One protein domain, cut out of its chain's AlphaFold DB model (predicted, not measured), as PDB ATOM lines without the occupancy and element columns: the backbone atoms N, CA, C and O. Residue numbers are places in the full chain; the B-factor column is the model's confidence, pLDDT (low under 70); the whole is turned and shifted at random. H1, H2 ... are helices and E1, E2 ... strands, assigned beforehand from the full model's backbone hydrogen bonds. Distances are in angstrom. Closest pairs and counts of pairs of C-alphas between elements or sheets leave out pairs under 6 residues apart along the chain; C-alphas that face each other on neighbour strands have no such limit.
ATOM      1  N   HIS A 591     157.146  89.875  89.482       89.19
ATOM      2  CA  HIS A 591     156.636  88.856  90.392       89.19
ATOM      3  C   HIS A 591     156.273  89.488  91.737       89.19
ATOM      4  O   HIS A 591     157.122  90.084  92.392       89.19
ATOM      5  N   ALA A 592     155.024  89.304  92.148       89.38
ATOM      6  CA  ALA A 592     154.538  89.560  93.493       89.38
ATOM      7  C   ALA A 592     153.656  88.369  93.845       89.38
ATOM      8  O   ALA A 592     152.797  88.001  93.050       89.38
ATOM      9  N   ASP A 593     153.936  87.717  94.965       91.62
ATOM     10  CA  ASP A 593     153.272  86.479  95.345       91.62
ATOM     11  C   ASP A 593     152.726  86.630  96.758       91.62
ATOM     12  O   ASP A 593     153.452  86.487  97.748       91.62
ATOM     13  N   ALA A 594     151.454  87.008  96.819       96.00
ATOM     14  CA  ALA A 594     150.751  87.265  98.062       96.00
ATOM     15  C   ALA A 594     149.396  86.564  98.056       96.00
ATOM     16  O   ALA A 594     148.657  86.619  97.074       96.00
ATOM     17  N   ARG A 595     149.067  85.891  99.157       96.56
ATOM     18  CA  ARG A 595     147.795  85.184  99.348       96.56
ATOM     19  C   ARG A 595     146.859  86.024 100.196       96.56
ATOM     20  O   ARG A 595     147.302  86.605 101.177       96.56
ATOM     21  N   PHE A 596     145.582  86.034  99.850       96.25
ATOM     22  CA  PHE A 596     144.532  86.745 100.571       96.25
ATOM     23  C   PHE A 596     143.485  85.736 101.043       96.25
ATOM     24  O   PHE A 596     142.696  85.197 100.257       96.25
ATOM     25  N   GLY A 597     143.530  85.441 102.341       92.12
ATOM     26  CA  GLY A 597     142.877  84.284 102.936       92.12
ATOM     27  C   GLY A 597     143.291  82.989 102.234       92.12
ATOM     28  O   GLY A 597     144.420  82.847 101.764       92.12
ATOM     29  N   ASP A 598     142.336  82.071 102.112       90.69
ATOM     30  CA  ASP A 598     142.507  80.808 101.385       90.69
ATOM     31  C   ASP A 598     141.911  80.861  99.967       90.69
ATOM     32  O   ASP A 598     141.713  79.825  99.335       90.69
ATOM     33  N   THR A 599     141.569  82.054  99.468       93.62
ATOM     34  CA  THR A 599     140.713  82.201  98.280       93.62
ATOM     35  C   THR A 599     141.385  82.897  97.107       93.62
ATOM     36  O   THR A 599     141.252  82.423  95.983       93.62
ATOM     37  N   LEU A 600     142.104  83.998  97.335       96.44
ATOM     38  CA  LEU A 600     142.704  84.794  96.260       96.44
ATOM     39  C   LEU A 600     144.227  84.825  96.396       96.44
ATOM     40  O   LEU A 600     144.770  84.729  97.498       96.44
ATOM     41  N   ARG A 601     144.927  84.987  95.276       96.12
ATOM     42  CA  ARG A 601     146.382  85.121  95.240       96.12
ATOM     43  C   ARG A 601     146.797  86.138  94.188       96.12
ATOM     44  O   ARG A 601     146.496  85.965  93.019       96.12
ATOM     45  N   LEU A 602     147.540  87.166  94.570       96.75
ATOM     46  CA  LEU A 602     148.186  88.052  93.609       96.75
ATOM     47  C   LEU A 602     149.430  87.347  93.054       96.75
ATOM     48  O   LEU A 602     150.267  86.884  93.826       96.75
ATOM     49  N   ARG A 603     149.525  87.228  91.725       95.38
ATOM     50  CA  ARG A 603     150.608  86.525  91.005       95.38
ATOM     51  C   ARG A 603     151.670  87.451  90.428       95.38
ATOM     52  O   ARG A 603     152.710  86.975  89.949       95.38
ATOM     53  N   GLY A 604     151.405  88.749  90.436       95.62
ATOM     54  CA  GLY A 604     152.317  89.786  89.986       95.62
ATOM     55  C   GLY A 604     151.578  90.958  89.374       95.62
ATOM     56  O   GLY A 604     150.353  91.040  89.431       95.62
ATOM     57  N   TYR A 605     152.343  91.849  88.757       96.44
ATOM     58  CA  TYR A 605     151.808  93.039  88.111       96.44
ATOM     59  C   TYR A 605     152.698  93.505  86.952       96.44
ATOM     60  O   TYR A 605     153.853  93.093  86.812       96.44
ATOM     61  N   ARG A 606     152.167  94.394  86.118       96.56
ATOM     62  CA  ARG A 606     152.893  95.166  85.106       96.56
ATOM     63  C   ARG A 606     152.617  96.640  85.355       96.56
ATOM     64  O   ARG A 606     151.490  97.006  85.643       96.56
ATOM     65  N   ILE A 607     153.630  97.484  85.221       95.62
ATOM     66  CA  ILE A 607     153.485  98.938  85.337       95.62
ATOM     67  C   ILE A 607     154.129  99.608  84.125       95.62
ATOM     68  O   ILE A 607     155.123  99.096  83.605       95.62
ATOM     69  N   GLY A 608     153.543 100.708  83.652       94.25
ATOM     70  CA  GLY A 608     154.101 101.521  82.571       94.25
ATOM     71  C   GLY A 608     155.384 102.237  82.997       94.25
ATOM     72  O   GLY A 608     156.485 101.799  82.668       94.25
ATOM     73  N   LYS A 609     155.236 103.340  83.736       93.31
ATOM     74  CA  LYS A 609     156.335 104.062  84.396       93.31
ATOM     75  C   LYS A 609     156.174 103.978  85.915       93.31
ATOM     76  O   LYS A 609     155.058 104.118  86.411       93.31
ATOM     77  N   ASP A 610     157.275 103.780  86.631       93.56
ATOM     78  CA  ASP A 610     157.370 103.877  88.097       93.56
ATOM     79  C   ASP A 610     158.115 105.144  88.563       93.56
ATOM     80  O   ASP A 610     158.262 105.362  89.762       93.56
ATOM     81  N   LYS A 611     158.521 106.004  87.616       97.12
ATOM     82  CA  LYS A 611     159.007 107.371  87.841       97.12
ATOM     83  C   LYS A 611     158.094 108.357  87.119       97.12
ATOM     84  O   LYS A 611     157.917 108.217  85.905       97.12
ATOM     85  N   LEU A 612     157.505 109.297  87.850       96.25
ATOM     86  CA  LEU A 612     156.480 110.221  87.355       96.25
ATOM     87  C   LEU A 612     156.725 111.638  87.876       96.25
ATOM     88  O   LEU A 612     157.245 111.808  88.975       96.25
ATOM     89  N   GLN A 613     156.305 112.647  87.124       96.19
ATOM     90  CA  GLN A 613     156.156 114.014  87.636       96.19
ATOM     91  C   GLN A 613     154.760 114.223  88.244       96.19
ATOM     92  O   GLN A 613     153.836 113.428  88.024       96.19
ATOM     93  N   ALA A 614     154.593 115.291  89.027       94.38
ATOM     94  CA  ALA A 614     153.275 115.675  89.517       94.38
ATOM     95  C   ALA A 614     152.345 115.988  88.326       94.38
ATOM     96  O   ALA A 614     152.768 116.541  87.315       94.38
ATOM     97  N   GLY A 615     151.082 115.561  88.391       93.75
ATOM     98  CA  GLY A 615     150.153 115.678  87.260       93.75
ATOM     99  C   GLY A 615     150.317 114.618  86.155       93.75
ATOM    100  O   GLY A 615     149.450 114.520  85.282       93.75
ATOM    101  N   GLU A 616     151.344 113.758  86.179       95.81
ATOM    102  CA  GLU A 616     151.432 112.616  85.257       95.81
ATOM    103  C   GLU A 616     150.570 111.419  85.707       95.81
ATOM    104  O   GLU A 616     150.140 111.300  86.857       95.81
ATOM    105  N   SER A 617     150.329 110.485  84.778       96.31
ATOM    106  CA  SER A 617     149.689 109.198  85.076       96.31
ATOM    107  C   SER A 617     150.456 108.004  84.525       96.31
ATOM    108  O   SER A 617     151.152 108.089  83.513       96.31
ATOM    109  N   THR A 618     150.269 106.861  85.182       97.19
ATOM    110  CA  THR A 618     150.762 105.550  84.748       97.19
ATOM    111  C   THR A 618     149.647 104.511  84.804       97.19
ATOM    112  O   THR A 618     148.682 104.649  85.557       97.19
ATOM    113  N   GLU A 619     149.775 103.462  83.995       97.44
ATOM    114  CA  GLU A 619     148.908 102.285  84.052       97.44
ATOM    115  C   GLU A 619     149.601 101.190  84.867       97.44
ATOM    116  O   GLU A 619     150.776 100.884  84.627       97.44
ATOM    117  N   ILE A 620     148.858 100.579  85.789       95.75
ATOM    118  CA  ILE A 620     149.224  99.327  86.449       95.75
ATOM    119  C   ILE A 620     148.206  98.244  86.079       95.75
ATOM    120  O   ILE A 620     147.004  98.497  86.025       95.75
ATOM    121  N   ILE A 621     148.710  97.044  85.801       95.94
ATOM    122  CA  ILE A 621     147.913  95.833  85.614       95.94
ATOM    123  C   ILE A 621     148.311  94.825  86.678       95.94
ATOM    124  O   ILE A 621     149.470  94.421  86.725       95.94
ATOM    125  N   GLU A 622     147.367  94.394  87.494       96.12
ATOM    126  CA  GLU A 622     147.539  93.348  88.498       96.12
ATOM    127  C   GLU A 622     147.009  92.015  87.968       96.12
ATOM    128  O   GLU A 622     146.001  91.976  87.268       96.12
ATOM    129  N   TYR A 623     147.685  90.915  88.303       96.12
ATOM    130  CA  TYR A 623     147.290  89.566  87.895       96.12
ATOM    131  C   TYR A 623     146.857  88.766  89.115       96.12
ATOM    132  O   TYR A 623     147.694  88.276  89.880       96.12
ATOM    133  N   TRP A 624     145.550  88.635  89.288       96.38
ATOM    134  CA  TRP A 624     144.928  87.972  90.422       96.38
ATOM    135  C   TRP A 624     144.513  86.554  90.062       96.38
ATOM    136  O   TRP A 624     143.879  86.339  89.047       96.38
ATOM    137  N   GLU A 625     144.839  85.580  90.897       96.12
ATOM    138  CA  GLU A 625     144.424  84.190  90.752       96.12
ATOM    139  C   GLU A 625     143.347  83.840  91.786       96.12
ATOM    140  O   GLU A 625     143.506  84.121  92.980       96.12
ATOM    141  N   ALA A 626     142.289  83.151  91.359       96.00
ATOM    142  CA  ALA A 626     141.410  82.415  92.262       96.00
ATOM    143  C   ALA A 626     142.136  81.163  92.769       96.00
ATOM    144  O   ALA A 626     142.039  80.087  92.186       96.00
ATOM    145  N   TRP A 627     142.860  81.284  93.881       93.88
ATOM    146  CA  TRP A 627     143.516  80.148  94.538       93.88
ATOM    147  C   TRP A 627     142.521  79.028  94.884       93.88
ATOM    148  O   TRP A 627     142.829  77.843  94.765       93.88
ATOM    149  N   GLN A 628     141.302  79.416  95.260       94.12
ATOM    150  CA  GLN A 628     140.124  78.556  95.330       94.12
ATOM    151  C   GLN A 628     138.922  79.289  94.731       94.12
ATOM    152  O   GLN A 628     138.887  80.517  94.720       94.12
ATOM    153  N   THR A 629     137.906  78.542  94.291       91.69
ATOM    154  CA  THR A 629     136.644  79.104  93.789       91.69
ATOM    155  C   THR A 629     135.991  79.996  94.856       91.69
ATOM    156  O   THR A 629     135.547  79.480  95.889       91.69
ATOM    157  N   PRO A 630     135.877  81.324  94.645       92.06
ATOM    158  CA  PRO A 630     135.397  82.211  95.698       92.06
ATOM    159  C   PRO A 630     133.911  81.981  95.999       92.06
ATOM    160  O   PRO A 630     133.049  82.066  95.116       92.06
ATOM    161  N   ALA A 631     133.585  81.686  97.261       88.12
ATOM    162  CA  ALA A 631     132.208  81.420  97.697       88.12
ATOM    163  C   ALA A 631     131.328  82.683  97.733       88.12
ATOM    164  O   ALA A 631     130.102  82.600  97.683       88.12
ATOM    165  N   ARG A 632     131.954  83.856  97.821       87.25
ATOM    166  CA  ARG A 632     131.305  85.167  97.896       87.25
ATOM    167  C   ARG A 632     132.106  86.193  97.103       87.25
ATOM    168  O   ARG A 632     133.219  85.907  96.668       87.25
ATOM    169  N   LEU A 633     131.505  87.361  96.908       89.56
ATOM    170  CA  LEU A 633     132.150  88.501  96.272       89.56
ATOM    171  C   LEU A 633     133.209  89.086  97.208       89.56
ATOM    172  O   LEU A 633     132.937  89.290  98.386       89.56
ATOM    173  N   TYR A 634     134.365  89.401  96.650       92.44
ATOM    174  CA  TYR A 634     135.428  90.198  97.245       92.44
ATOM    175  C   TYR A 634     135.770  91.370  96.324       92.44
ATOM    176  O   TYR A 634     135.827  91.197  95.101       92.44
ATOM    177  N   ALA A 635     135.977  92.541  96.918       92.62
ATOM    178  CA  ALA A 635     136.481  93.736  96.248       92.62
ATOM    179  C   ALA A 635     138.002  93.841  96.428       92.62
ATOM    180  O   ALA A 635     138.558  93.244  97.357       92.62
ATOM    181  N   VAL A 636     138.657  94.585  95.541       93.75
ATOM    182  CA  VAL A 636     140.088  94.902  95.610       93.75
ATOM    183  C   VAL A 636     140.226  96.387  95.934       93.75
ATOM    184  O   VAL A 636     139.482  97.206  95.393       93.75
ATOM    185  N   PHE A 637     141.149  96.725  96.833       94.44
ATOM    186  CA  PHE A 637     141.547  98.105  97.094       94.44
ATOM    187  C   PHE A 637     143.002  98.310  96.703       94.44
ATOM    188  O   PHE A 637     143.841  97.425  96.893       94.44
ATOM    189  N   ASN A 638     143.289  99.512  96.223       95.88
ATOM    190  CA  ASN A 638     144.612  99.961  95.843       95.88
ATOM    191  C   ASN A 638     144.860 101.354  96.401       95.88
ATOM    192  O   ASN A 638     144.085 102.264  96.127       95.88
ATOM    193  N   HIS A 639     145.939 101.537  97.159       96.00
ATOM    194  CA  HIS A 639     146.276 102.797  97.820       96.00
ATOM    195  C   HIS A 639     147.709 103.213  97.503       96.00
ATOM    196  O   HIS A 639     148.646 102.456  97.736       96.00
ATOM    197  N   LEU A 640     147.908 104.451  97.064       96.12
ATOM    198  CA  LEU A 640     149.222 105.083  97.015       96.12
ATOM    199  C   LEU A 640     149.386 105.958  98.260       96.12
ATOM    200  O   LEU A 640     148.624 106.908  98.448       96.12
ATOM    201  N   MET A 641     150.356 105.638  99.114       94.12
ATOM    202  CA  MET A 641     150.553 106.324 100.395       94.12
ATOM    203  C   MET A 641     151.769 107.250 100.391       94.12
ATOM    204  O   MET A 641     152.799 106.953  99.778       94.12
ATOM    205  N   LEU A 642     151.642 108.354 101.129       89.06
ATOM    206  CA  LEU A 642     152.706 109.317 101.402       89.06
ATOM    207  C   LEU A 642     153.892 108.630 102.118       89.06
ATOM    208  O   LEU A 642     153.666 107.795 103.000       89.06
ATOM    209  N   PRO A 643     155.154 108.984 101.801       85.81
ATOM    210  CA  PRO A 643     156.317 108.352 102.412       85.81
ATOM    211  C   PRO A 643     156.285 108.452 103.946       85.81
ATOM    212  O   PRO A 643     156.221 109.545 104.504       85.81
ATOM    213  N   GLY A 644     156.337 107.307 104.637       80.75
ATOM    214  CA  GLY A 644     156.376 107.247 106.104       80.75
ATOM    215  C   GLY A 644     155.078 107.649 106.822       80.75
ATOM    216  O   GLY A 644     155.103 107.837 108.036       80.75
ATOM    217  N   SER A 645     153.957 107.774 106.104       85.50
ATOM    218  CA  SER A 645     152.641 108.107 106.659       85.50
ATOM    219  C   SER A 645     151.578 107.101 106.209       85.50
ATOM    220  O   SER A 645     151.734 106.424 105.198       85.50
ATOM    221  N   ALA A 646     150.462 107.039 106.938       83.00
ATOM    222  CA  ALA A 646     149.244 106.342 106.518       83.00
ATOM    223  C   ALA A 646     148.346 107.207 105.603       83.00
ATOM    224  O   ALA A 646     147.230 106.815 105.264       83.00
ATOM    225  N   THR A 647     148.793 108.413 105.232       89.69
ATOM    226  CA  THR A 647     148.052 109.320 104.347       89.69
ATOM    227  C   THR A 647     148.006 108.762 102.926       89.69
ATOM    228  O   THR A 647     149.040 108.641 102.270       89.69
ATOM    229  N   VAL A 648     146.802 108.478 102.435       92.62
ATOM    230  CA  VAL A 648     146.543 108.043 101.059       92.62
ATOM    231  C   VAL A 648     146.457 109.265 100.141       92.62
ATOM    232  O   VAL A 648     145.678 110.177 100.405       92.62
ATOM    233  N   ILE A 649     147.255 109.288  99.072       93.31
ATOM    234  CA  ILE A 649     147.267 110.367  98.065       93.31
ATOM    235  C   ILE A 649     146.542 109.985  96.769       93.31
ATOM    236  O   ILE A 649     146.154 110.851  95.991       93.31
ATOM    237  N   TRP A 650     146.343 108.687  96.540       94.75
ATOM    238  CA  TRP A 650     145.526 108.149  95.457       94.75
ATOM    239  C   TRP A 650     144.944 106.810  95.907       94.75
ATOM    240  O   TRP A 650     145.634 106.039  96.577       94.75
ATOM    241  N   GLN A 651     143.696 106.528  95.543       94.38
ATOM    242  CA  GLN A 651     143.058 105.246  95.829       94.38
ATOM    243  C   GLN A 651     142.133 104.792  94.710       94.38
ATOM    244  O   GLN A 651     141.518 105.615  94.029       94.38
ATOM    245  N   ALA A 652     141.996 103.476  94.582       91.25
ATOM    246  CA  ALA A 652     140.976 102.834  93.777       91.25
ATOM    247  C   ALA A 652     140.451 101.589  94.496       91.25
ATOM    248  O   ALA A 652     141.148 100.581  94.603       91.25
ATOM    249  N   ASP A 653     139.197 101.666  94.930       90.56
ATOM    250  CA  ASP A 653     138.431 100.539  95.449       90.56
ATOM    251  C   ASP A 653     137.440 100.117  94.378       90.56
ATOM    252  O   ASP A 653     136.560 100.892  93.989       90.56
ATOM    253  N   SER A 654     137.579  98.895  93.878       83.38
ATOM    254  CA  SER A 654     136.722  98.418  92.803       83.38
ATOM    255  C   SER A 654     136.348  96.958  92.961       83.38
ATOM    256  O   SER A 654     137.030  96.137  93.581       83.38
ATOM    257  N   TRP A 655     135.219  96.619  92.351       88.69
ATOM    258  CA  TRP A 655     134.974  95.236  91.984       88.69
ATOM    259  C   TRP A 655     135.915  94.887  90.831       88.69
ATOM    260  O   TRP A 655     136.198  95.772  90.014       88.69
ATOM    261  N   PRO A 656     136.368  93.627  90.743       87.12
ATOM    262  CA  PRO A 656     137.173  93.213  89.612       87.12
ATOM    263  C   PRO A 656     136.499  93.543  88.272       87.12
ATOM    264  O   PRO A 656     135.274  93.409  88.141       87.12
ATOM    265  N   GLN A 657     137.282  94.049  87.322       83.69
ATOM    266  CA  GLN A 657     136.858  94.556  86.013       83.69
ATOM    267  C   GLN A 657     135.684  95.545  86.092       83.69
ATOM    268  O   GLN A 657     134.742  95.496  85.305       83.69
ATOM    269  N   GLY A 658     135.676  96.413  87.108       81.88
ATOM    270  CA  GLY A 658     134.602  97.392  87.307       81.88
ATOM    271  C   GLY A 658     133.231  96.769  87.602       81.88
ATOM    272  O   GLY A 658     132.212  97.448  87.497       81.88
ATOM    273  N   GLY A 659     133.194  95.487  87.977       82.88
ATOM    274  CA  GLY A 659     131.970  94.734  88.239       82.88
ATOM    275  C   GLY A 659     131.472  93.889  87.070       82.88
ATOM    276  O   GLY A 659     130.516  93.133  87.258       82.88
ATOM    277  N   GLU A 660     132.121  93.957  85.905       80.56
ATOM    278  CA  GLU A 660     131.780  93.115  84.754       80.56
ATOM    279  C   GLU A 660     132.109  91.644  85.003       80.56
ATOM    280  O   GLU A 660     131.328  90.785  84.595       80.56
ATOM    281  N   TYR A 661     133.190  91.344  85.739       86.25
ATOM    282  CA  TYR A 661     133.603  89.977  86.071       86.25
ATOM    283  C   TYR A 661     134.062  89.823  87.524       86.25
ATOM    284  O   TYR A 661     135.239  89.794  87.872       86.25
ATOM    285  N   THR A 662     133.075  89.715  88.402       90.44
ATOM    286  CA  THR A 662     133.252  89.692  89.858       90.44
ATOM    287  C   THR A 662     133.948  88.423  90.388       90.44
ATOM    288  O   THR A 662     133.767  87.334  89.850       90.44
ATOM    289  N   THR A 663     134.693  88.519  91.502       91.25
ATOM    290  CA  THR A 663     135.474  87.388  92.071       91.25
ATOM    291  C   THR A 663     134.641  86.140  92.371       91.25
ATOM    292  O   THR A 663     135.115  85.023  92.198       91.25
ATOM    293  N   ASN A 664     133.366  86.271  92.749       88.94
ATOM    294  CA  ASN A 664     132.465  85.124  92.926       88.94
ATOM    295  C   ASN A 664     132.047  84.453  91.609       88.94
ATOM    296  O   ASN A 664     131.106  83.658  91.607       88.94
ATOM    297  N   ARG A 665     132.674  84.793  90.487       87.94
ATOM    298  CA  ARG A 665     132.527  84.129  89.188       87.94
ATOM    299  C   ARG A 665     133.774  83.359  88.795       87.94
ATOM    300  O   ARG A 665     133.647  82.421  88.015       87.94
ATOM    301  N   TRP A 666     134.911  83.691  89.402       91.00
ATOM    302  CA  TRP A 666     136.175  83.033  89.129       91.00
ATOM    303  C   TRP A 666     136.106  81.562  89.546       91.00
ATOM    304  O   TRP A 666     135.421  81.198  90.518       91.00
ATOM    305  N   VAL A 667     136.818  80.720  88.808       91.31
ATOM    306  CA  VAL A 667     137.033  79.307  89.138       91.31
ATOM    307  C   VAL A 667     138.454  79.076  89.635       91.31
ATOM    308  O   VAL A 667     139.356  79.862  89.365       91.31
ATOM    309  N   ALA A 668     138.666  77.995  90.384       93.88
ATOM    310  CA  ALA A 668     139.983  77.669  90.918       93.88
ATOM    311  C   ALA A 668     141.070  77.631  89.819       93.88
ATOM    312  O   ALA A 668     140.906  76.981  88.787       93.88
ATOM    313  N   GLY A 669     142.185  78.318  90.070       93.81
ATOM    314  CA  GLY A 669     143.340  78.461  89.182       93.81
ATOM    315  C   GLY A 669     143.213  79.542  88.105       93.81
ATOM    316  O   GLY A 669     144.198  79.820  87.423       93.81
ATOM    317  N   GLU A 670     142.036  80.142  87.927       94.00
ATOM    318  CA  GLU A 670     141.822  81.216  86.954       94.00
ATOM    319  C   GLU A 670     142.595  82.473  87.352       94.00
ATOM    320  O   GLU A 670     142.590  82.859  88.521       94.00
ATOM    321  N   VAL A 671     143.242  83.106  86.375       94.00
ATOM    322  CA  VAL A 671     143.995  84.351  86.488       94.00
ATOM    323  C   VAL A 671     143.233  85.458  85.769       94.00
ATOM    324  O   VAL A 671     142.972  85.366  84.575       94.00
ATOM    325  N   VAL A 672     142.927  86.528  86.491       93.06
ATOM    326  CA  VAL A 672     142.176  87.687  86.017       93.06
ATOM    327  C   VAL A 672     143.052  88.929  86.101       93.06
ATOM    328  O   VAL A 672     143.752  89.157  87.092       93.06
ATOM    329  N   GLU A 673     143.043  89.718  85.026       93.38
ATOM    330  CA  GLU A 673     143.738  91.001  84.970       93.38
ATOM    331  C   GLU A 673     142.868  92.149  85.492       93.38
ATOM    332  O   GLU A 673     141.728  92.325  85.066       93.38
ATOM    333  N   GLU A 674     143.451  92.974  86.359       93.25
ATOM    334  CA  GLU A 674     142.847  94.202  86.875       93.25
ATOM    335  C   GLU A 674     143.676  95.406  86.444       93.25
ATOM    336  O   GLU A 674     144.890  95.421  86.637       93.25
ATOM    337  N   LYS A 675     143.038  96.412  85.838       94.19
ATOM    338  CA  LYS A 675     143.722  97.572  85.250       94.19
ATOM    339  C   LYS A 675     143.352  98.843  85.992       94.19
ATOM    340  O   LYS A 675     142.176  99.192  86.081       94.19
ATOM    341  N   TYR A 676     144.365  99.587  86.417       94.38
ATOM    342  CA  TYR A 676     144.188 100.866  87.089       94.38
ATOM    343  C   TYR A 676     145.040 101.947  86.436       94.38
ATOM    344  O   TYR A 676     146.189 101.725  86.049       94.38
ATOM    345  N   ARG A 677     144.473 103.154  86.349       95.56
ATOM    346  CA  ARG A 677     145.208 104.358  85.966       95.56
ATOM    347  C   ARG A 677     145.495 105.178  87.213       95.56
ATOM    348  O   ARG A 677     144.595 105.801  87.774       95.56
ATOM    349  N   ILE A 678     146.756 105.188  87.617       96.06
ATOM    350  CA  ILE A 678     147.230 105.992  88.737       96.06
ATOM    351  C   ILE A 678     147.509 107.389  88.198       96.06
ATOM    352  O   ILE A 678     148.317 107.545  87.284       96.06
ATOM    353  N   GLN A 679     146.829 108.389  88.748       95.81
ATOM    354  CA  GLN A 679     147.033 109.799  88.429       95.81
ATOM    355  C   GLN A 679     147.678 110.466  89.640       95.81
ATOM    356  O   GLN A 679     147.087 110.456  90.719       95.81
ATOM    357  N   ILE A 680     148.873 111.029  89.464       96.00
ATOM    358  CA  ILE A 680     149.574 111.751  90.527       96.00
ATOM    359  C   ILE A 680     148.965 113.159  90.627       96.00
ATOM    360  O   ILE A 680     148.933 113.861  89.611       96.00
ATOM    361  N   PRO A 681     148.451 113.586  91.796       93.75
ATOM    362  CA  PRO A 681     147.963 114.954  91.985       93.75
ATOM    363  C   PRO A 681     149.049 116.006  91.706       93.75
ATOM    364  O   PRO A 681     150.218 115.771  92.010       93.75
ATOM    365  N   GLU A 682     148.671 117.170  91.172       93.12
ATOM    366  CA  GLU A 682     149.608 118.249  90.788       93.12
ATOM    367  C   GLU A 682     150.411 118.817  91.972       93.12
ATOM    368  O   GLU A 682     151.541 119.253  91.801       93.12
ATOM    369  N   GLU A 683     149.868 118.759  93.189       90.69
ATOM    370  CA  GLU A 683     150.539 119.262  94.398       90.69
ATOM    371  C   GLU A 683     151.386 118.194  95.116       90.69
ATOM    372  O   GLU A 683     151.840 118.415  96.239       90.69
ATOM    373  N   THR A 684     151.584 117.018  94.508       92.56
ATOM    374  CA  THR A 684     152.305 115.903  95.144       92.56
ATOM    375  C   THR A 684     153.798 116.224  95.265       92.56
ATOM    376  O   THR A 684     154.471 116.344  94.241       92.56
ATOM    377  N   PRO A 685     154.367 116.314  96.484       93.19
ATOM    378  CA  PRO A 685     155.791 116.581  96.644       93.19
ATOM    379  C   PRO A 685     156.657 115.450  96.071       93.19
ATOM    380  O   PRO A 685     156.259 114.282  96.157       93.19
ATOM    381  N   PRO A 686     157.874 115.745  95.581       94.81
ATOM    382  CA  PRO A 686     158.816 114.711  95.177       94.81
ATOM    383  C   PRO A 686     159.117 113.729  96.317       94.81
ATOM    384  O   PRO A 686     159.297 114.132  97.468       94.81
ATOM    385  N   GLY A 687     159.186 112.435  96.010       94.75
ATOM    386  CA  GLY A 687     159.389 111.397  97.020       94.75
ATOM    387  C   GLY A 687     159.064 109.983  96.546       94.75
ATOM    388  O   GLY A 687     158.622 109.772  95.421       94.75
ATOM    389  N   ASN A 688     159.279 109.007  97.430       96.19
ATOM    390  CA  ASN A 688     159.061 107.583  97.165       96.19
ATOM    391  C   ASN A 688     157.761 107.098  97.814       96.19
ATOM    392  O   ASN A 688     157.722 106.809  99.011       96.19
ATOM    393  N   TYR A 689     156.706 106.995  97.016       96.50
ATOM    394  CA  TYR A 689     155.364 106.630  97.459       96.50
ATOM    395  C   TYR A 689     155.164 105.125  97.333       96.50
ATOM    396  O   TYR A 689     155.503 104.533  96.310       96.50
ATOM    397  N   THR A 690     154.619 104.483  98.366       96.31
ATOM    398  CA  THR A 690     154.390 103.028  98.334       96.31
ATOM    399  C   THR A 690     152.970 102.739  97.880       96.31
ATOM    400  O   THR A 690     152.018 103.311  98.413       96.31
ATOM    401  N   PHE A 691     152.840 101.864  96.886       96.44
ATOM    402  CA  PHE A 691     151.566 101.370  96.388       96.44
ATOM    403  C   PHE A 691     151.206 100.076  97.116       96.44
ATOM    404  O   PHE A 691     151.953  99.098  97.058       96.44
ATOM    405  N   TYR A 692     150.070 100.085  97.800       96.50
ATOM    406  CA  TYR A 692     149.538  98.973  98.568       96.50
ATOM    407  C   TYR A 692     148.304  98.399  97.898       96.50
ATOM    408  O   TYR A 692     147.466  99.147  97.402       96.50
ATOM    409  N   VAL A 693     148.175  97.080  97.968       96.81
ATOM    410  CA  VAL A 693     147.039  96.343  97.420       96.81
ATOM    411  C   VAL A 693     146.446  95.408  98.467       96.81
ATOM    412  O   VAL A 693     147.172  94.808  99.266       96.81
ATOM    413  N   GLY A 694     145.128  95.243  98.455       95.56
ATOM    414  CA  GLY A 694     144.475  94.209  99.242       95.56
ATOM    415  C   GLY A 694     143.050  93.915  98.811       95.56
ATOM    416  O   GLY A 694     142.578  94.392  97.785       95.56
ATOM    417  N   SER A 695     142.366  93.075  99.583       95.75
ATOM    418  CA  SER A 695     141.012  92.630  99.258       95.75
ATOM    419  C   SER A 695     140.137  92.533 100.503       95.75
ATOM    420  O   SER A 695     140.643  92.347 101.607       95.75
ATOM    421  N   TYR A 696     138.824  92.688 100.345       93.44
ATOM    422  CA  TYR A 696     137.855  92.674 101.442       93.44
ATOM    423  C   TYR A 696     136.482  92.160 100.998       93.44
ATOM    424  O   TYR A 696     136.167  92.118  99.808       93.44
ATOM    425  N   ASP A 697     135.650  91.772 101.966       90.06
ATOM    426  CA  ASP A 697     134.242  91.439 101.724       90.06
ATOM    427  C   ASP A 697     133.419  92.741 101.675       90.06
ATOM    428  O   ASP A 697     133.296  93.416 102.699       90.06
ATOM    429  N   PRO A 698     132.813  93.125 100.536       85.81
ATOM    430  CA  PRO A 698     132.058  94.371 100.436       85.81
ATOM    431  C   PRO A 698     130.788  94.385 101.299       85.81
ATOM    432  O   PRO A 698     130.243  95.456 101.549       85.81
ATOM    433  N   LYS A 699     130.306  93.232 101.793       84.44
ATOM    434  CA  LYS A 699     129.218  93.198 102.788       84.44
ATOM    435  C   LYS A 699     129.689  93.609 104.183       84.44
ATOM    436  O   LYS A 699     128.860  93.952 105.022       84.44
ATOM    437  N   ASN A 700     130.993  93.555 104.438       84.38
ATOM    438  CA  ASN A 700     131.619  94.013 105.669       84.38
ATOM    439  C   ASN A 700     132.949  94.720 105.340       84.38
ATOM    440  O   ASN A 700     134.022  94.155 105.564       84.38
ATOM    441  N   PRO A 701     132.887  95.958 104.814       79.81
ATOM    442  CA  PRO A 701     134.054  96.658 104.275       79.81
ATOM    443  C   PRO A 701     135.132  96.966 105.321       79.81
ATOM    444  O   PRO A 701     136.282  97.204 104.972       79.81
ATOM    445  N   ALA A 702     134.794  96.907 106.614       78.19
ATOM    446  CA  ALA A 702     135.759  97.050 107.700       78.19
ATOM    447  C   ALA A 702     136.685  95.826 107.861       78.19
ATOM    448  O   ALA A 702     137.679  95.904 108.579       78.19
ATOM    449  N   THR A 703     136.364  94.689 107.230       83.62
ATOM    450  CA  THR A 703     137.109  93.432 107.378       83.62
ATOM    451  C   THR A 703     137.864  93.092 106.093       83.62
ATOM    452  O   THR A 703     137.285  92.584 105.130       83.62
ATOM    453  N   ARG A 704     139.177  93.342 106.094       91.44
ATOM    454  CA  ARG A 704     140.093  92.917 105.024       91.44
ATOM    455  C   ARG A 704     140.324  91.403 105.070       91.44
ATOM    456  O   ARG A 704     140.269  90.783 106.133       91.44
ATOM    457  N   LEU A 705     140.578  90.804 103.911       93.94
ATOM    458  CA  LEU A 705     141.051  89.428 103.811       93.94
ATOM    459  C   LEU A 705     142.491  89.352 104.327       93.94
ATOM    460  O   LEU A 705     143.320  90.118 103.840       93.94
ATOM    461  N   PRO A 706     142.820  88.411 105.232       96.06
ATOM    462  CA  PRO A 706     144.178  88.260 105.738       96.06
ATOM    463  C   PRO A 706     145.211  88.102 104.618       96.06
ATOM    464  O   PRO A 706     145.101  87.158 103.836       96.06
ATOM    465  N   ALA A 707     146.203  88.988 104.539       96.56
ATOM    466  CA  ALA A 707     147.197  88.967 103.463       96.56
ATOM    467  C   ALA A 707     148.512  88.331 103.931       96.56
ATOM    468  O   ALA A 707     149.066  88.727 104.955       96.56
ATOM    469  N   PHE A 708     149.048  87.377 103.173       96.50
ATOM    470  CA  PHE A 708     150.265  86.637 103.508       96.50
ATOM    471  C   PHE A 708     151.282  86.680 102.373       96.50
ATOM    472  O   PHE A 708     150.939  86.435 101.217       96.50
ATOM    473  N   ALA A 709     152.546  86.904 102.713       93.81
ATOM    474  CA  ALA A 709     153.675  86.751 101.810       93.81
ATOM    475  C   ALA A 709     153.893  85.274 101.433       93.81
ATOM    476  O   ALA A 709     153.409  84.349 102.098       93.81
ATOM    477  N   ALA A 710     154.678  85.033 100.382       87.25
ATOM    478  CA  ALA A 710     155.020  83.684  99.922       87.25
ATOM    479  C   ALA A 710     155.701  82.808 100.997       87.25
ATOM    480  O   ALA A 710     155.549  81.588 100.986       87.25
ATOM    481  N   ASN A 711     156.420  83.418 101.945       89.69
ATOM    482  CA  ASN A 711     157.049  82.736 103.084       89.69
ATOM    483  C   ASN A 711     156.060  82.406 104.228       89.69
ATOM    484  O   ASN A 711     156.459  81.778 105.206       89.69
ATOM    485  N   GLY A 712     154.789  82.814 104.117       90.12
ATOM    486  CA  GLY A 712     153.744  82.607 105.124       90.12
ATOM    487  C   GLY A 712     153.613  83.719 106.168       90.12
ATOM    488  O   GLY A 712     152.720  83.640 107.009       90.12
ATOM    489  N   GLU A 713     154.452  84.754 106.121       94.94
ATOM    490  CA  GLU A 713     154.348  85.915 107.006       94.94
ATOM    491  C   GLU A 713     153.110  86.750 106.660       94.94
ATOM    492  O   GLU A 713     152.838  87.008 105.488       94.94
ATOM    493  N   ARG A 714     152.343  87.167 107.672       96.50
ATOM    494  CA  ARG A 714     151.169  88.022 107.469       96.50
ATOM    495  C   ARG A 714     151.608  89.477 107.323       96.50
ATOM    496  O   ARG A 714     152.337  89.980 108.173       96.50
ATOM    497  N   TYR A 715     151.128  90.154 106.287       93.94
ATOM    498  CA  TYR A 715     151.367  91.581 106.103       93.94
ATOM    499  C   TYR A 715     150.633  92.408 107.163       93.94
ATOM    500  O   TYR A 715     149.526  92.070 107.595       93.94
ATOM    501  N   LEU A 716     151.248  93.518 107.574       90.88
ATOM    502  CA  LEU A 716     150.615  94.486 108.466       90.88
ATOM    503  C   LEU A 716     149.345  95.043 107.804       90.88
ATOM    504  O   LEU A 716     149.335  95.259 106.599       90.88
ATOM    505  N   ASN A 717     148.274  95.244 108.580       90.50
ATOM    506  CA  ASN A 717     146.968  95.740 108.110       90.50
ATOM    507  C   ASN A 717     146.347  94.966 106.930       90.50
ATOM    508  O   ASN A 717     145.431  95.480 106.285       90.50
ATOM    509  N   ASP A 718     146.831  93.757 106.636       95.31
ATOM    510  CA  ASP A 718     146.402  92.959 105.487       95.31
ATOM    511  C   ASP A 718     146.531  93.688 104.134       95.31
ATOM    512  O   ASP A 718     145.727  93.492 103.222       95.31
ATOM    513  N   GLU A 719     147.551  94.540 104.007       93.62
ATOM    514  CA  GLU A 719     147.878  95.266 102.779       93.62
ATOM    515  C   GLU A 719     149.283  94.904 102.293       93.62
ATOM    516  O   GLU A 719     150.254  94.896 103.047       93.62
ATOM    517  N   VAL A 720     149.396  94.572 101.011       95.75
ATOM    518  CA  VAL A 720     150.650  94.125 100.403       95.75
ATOM    519  C   VAL A 720     151.354  95.336  99.790       95.75
ATOM    520  O   VAL A 720     150.794  95.925  98.865       95.75
ATOM    521  N   PRO A 721     152.566  95.717 100.240       94.62
ATOM    522  CA  PRO A 721     153.365  96.742  99.571       94.62
ATOM    523  C   PRO A 721     153.858  96.191  98.228       94.62
ATOM    524  O   PRO A 721     154.789  95.389  98.173       94.62
ATOM    525  N   LEU A 722     153.204  96.589  97.139       95.12
ATOM    526  CA  LEU A 722     153.406  96.000  95.818       95.12
ATOM    527  C   LEU A 722     154.626  96.586  95.100       95.12
ATOM    528  O   LEU A 722     155.411  95.848  94.506       95.12
ATOM    529  N   LEU A 723     154.768  97.915  95.128       95.25
ATOM    530  CA  LEU A 723     155.869  98.646  94.498       95.25
ATOM    531  C   LEU A 723     156.021 100.055  95.078       95.25
ATOM    532  O   LEU A 723     155.133 100.565  95.760       95.25
ATOM    533  N   THR A 724     157.134 100.705  94.748       95.75
ATOM    534  CA  THR A 724     157.373 102.124  95.036       95.75
ATOM    535  C   THR A 724     157.312 102.935  93.744       95.75
ATOM    536  O   THR A 724     157.924 102.543  92.751       95.75
ATOM    537  N   ILE A 725     156.578 104.048  93.764       96.56
ATOM    538  CA  ILE A 725     156.530 105.054  92.700       96.56
ATOM    539  C   ILE A 725     157.369 106.251  93.145       96.56
ATOM    540  O   ILE A 725     157.126 106.821  94.210       96.56
ATOM    541  N   GLU A 726     158.352 106.627  92.337       97.00
ATOM    542  CA  GLU A 726     159.164 107.822  92.552       97.00
ATOM    543  C   GLU A 726     158.489 109.015  91.866       97.00
ATOM    544  O   GLU A 726     158.337 109.033  90.643       97.00
ATOM    545  N   VAL A 727     158.089 110.013  92.653       95.88
ATOM    546  CA  VAL A 727     157.658 111.313  92.134       95.88
ATOM    547  C   VAL A 727     158.886 112.211  92.051       95.88
ATOM    548  O   VAL A 727     159.523 112.484  93.072       95.88
ATOM    549  N   THR A 728     159.247 112.636  90.845       93.56
ATOM    550  CA  THR A 728     160.400 113.508  90.602       93.56
ATOM    551  C   THR A 728     159.985 114.980  90.589       93.56
ATOM    552  O   THR A 728     158.829 115.276  90.295       93.56
ATOM    553  N   PRO A 729     160.911 115.913  90.870       82.94
ATOM    554  CA  PRO A 729     160.682 117.332  90.610       82.94
ATOM    555  C   PRO A 729     160.379 117.593  89.125       82.94
ATOM    556  O   PRO A 729     160.807 116.814  88.262       82.94
TER     557      PRO A 729
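Overview. This is residues 591 to 729 of the 730 residues of an uncharacterized protein of Thermoflexia bacterium (UniProt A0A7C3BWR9). Two strongly twisted sheets of five strands each stand partly face to face, as a sandwich with a shared core: E7, E4 and E2 make one wall, with E6, E5, E8 and E10 across from it. The short strands E1 and E9 extend the first sheet past E2 towards E8 and E10, the second sheet is curled like part of a barrel, and the small helix H1 sits at one side, where it grazes both sheets. The printed part has 139 residues, with ten named strands and one named helix in the order E1 E2 E3 E4 E5 E6 H1 E7 E8 E9 E10, and the class is mostly strand. One sheet has the order E7, E4, E2, E1, E9 and is antiparallel; the other has the order E3, E10, E8, E5, E6 and is mixed. The whole is compact, with a radius of gyration of the C-alphas of 14.8 A and spans of 46 by 31 by 28 A.

Arrangement. Begin at E1, residues 594 to 596, which forms a hairpin with E2, residues 600 to 607; look for N 602 and O 594, 2.8 A apart. E2 bends by 52 degrees at residue 603. E3, residues 611 to 613, belongs to the other sheet. Go on to E4, residues 617 to 626, antiparallel to E2, with N 625 and O 601 at 2.7 A. E5, residues 635 to 641, and E6, residues 648 to 654, form a hairpin at 169 degrees, with N 640 and O 650 at 2.8 A. H1, residues 656 to 659, only grazes the first sheet with residues 656 to 658, and it is only just on the second, with 5 pairs of C-alphas within 10 A, grazing it with residues 656 to 659. H1 is too short for any O i to N i+4 pair, but its one O i to N i+3 pair is within hydrogen-bond range. E7, residues 671 to 679, is an edge strand antiparallel to E4, with N 672 and O 624 at 2.7 A. The closest C-alphas of E6 and E7 are those of Trp 650 and Ile 678, 7.3 A apart. E8, residues 687 to 696, is antiparallel to E5, with N 639 and O 692 at 2.8 A. E9, residues 707 to 709, is the other edge strand of the first sheet, antiparallel to E1, with N 595 and O 708 at 2.8 A. E10, residues 720 to 728, is antiparallel to E8, with N 689 and O 725 at 2.8 A, and parallel to E3, with N 612 and O 726 at 2.9 A. E2 and E10 are near each other, while E4 and E8 are apart.

Along the chain. Find C-alpha 594 at (150.751, 87.265, 98.062), where E1 begins. From C-alpha 617 at (149.689, 109.198, 85.076), E4 runs 28.9 A to C-alpha 626. E8 spans 28.9 A too, E7 25.7 A, E2 20.9 A, E5 19.3 A and E6 16.0 A. E1, E3, E9 and H1 are shorter. E10 spans 23.8 A and ends at C-alpha 728, at (160.400, 113.508, 90.602).

Size, cuts and confidence. Look at Ala 631 and Pro 729 for the two C-alphas farthest apart, at 46.4 A. The printed part has no cut. The link from H1 to E7, with 11 residues, is long; those from E8 to E9 and from E9 to E10, with 10 residues each, are short. The mean pLDDT of the printed part is 92.5, and no printed residue is under 70.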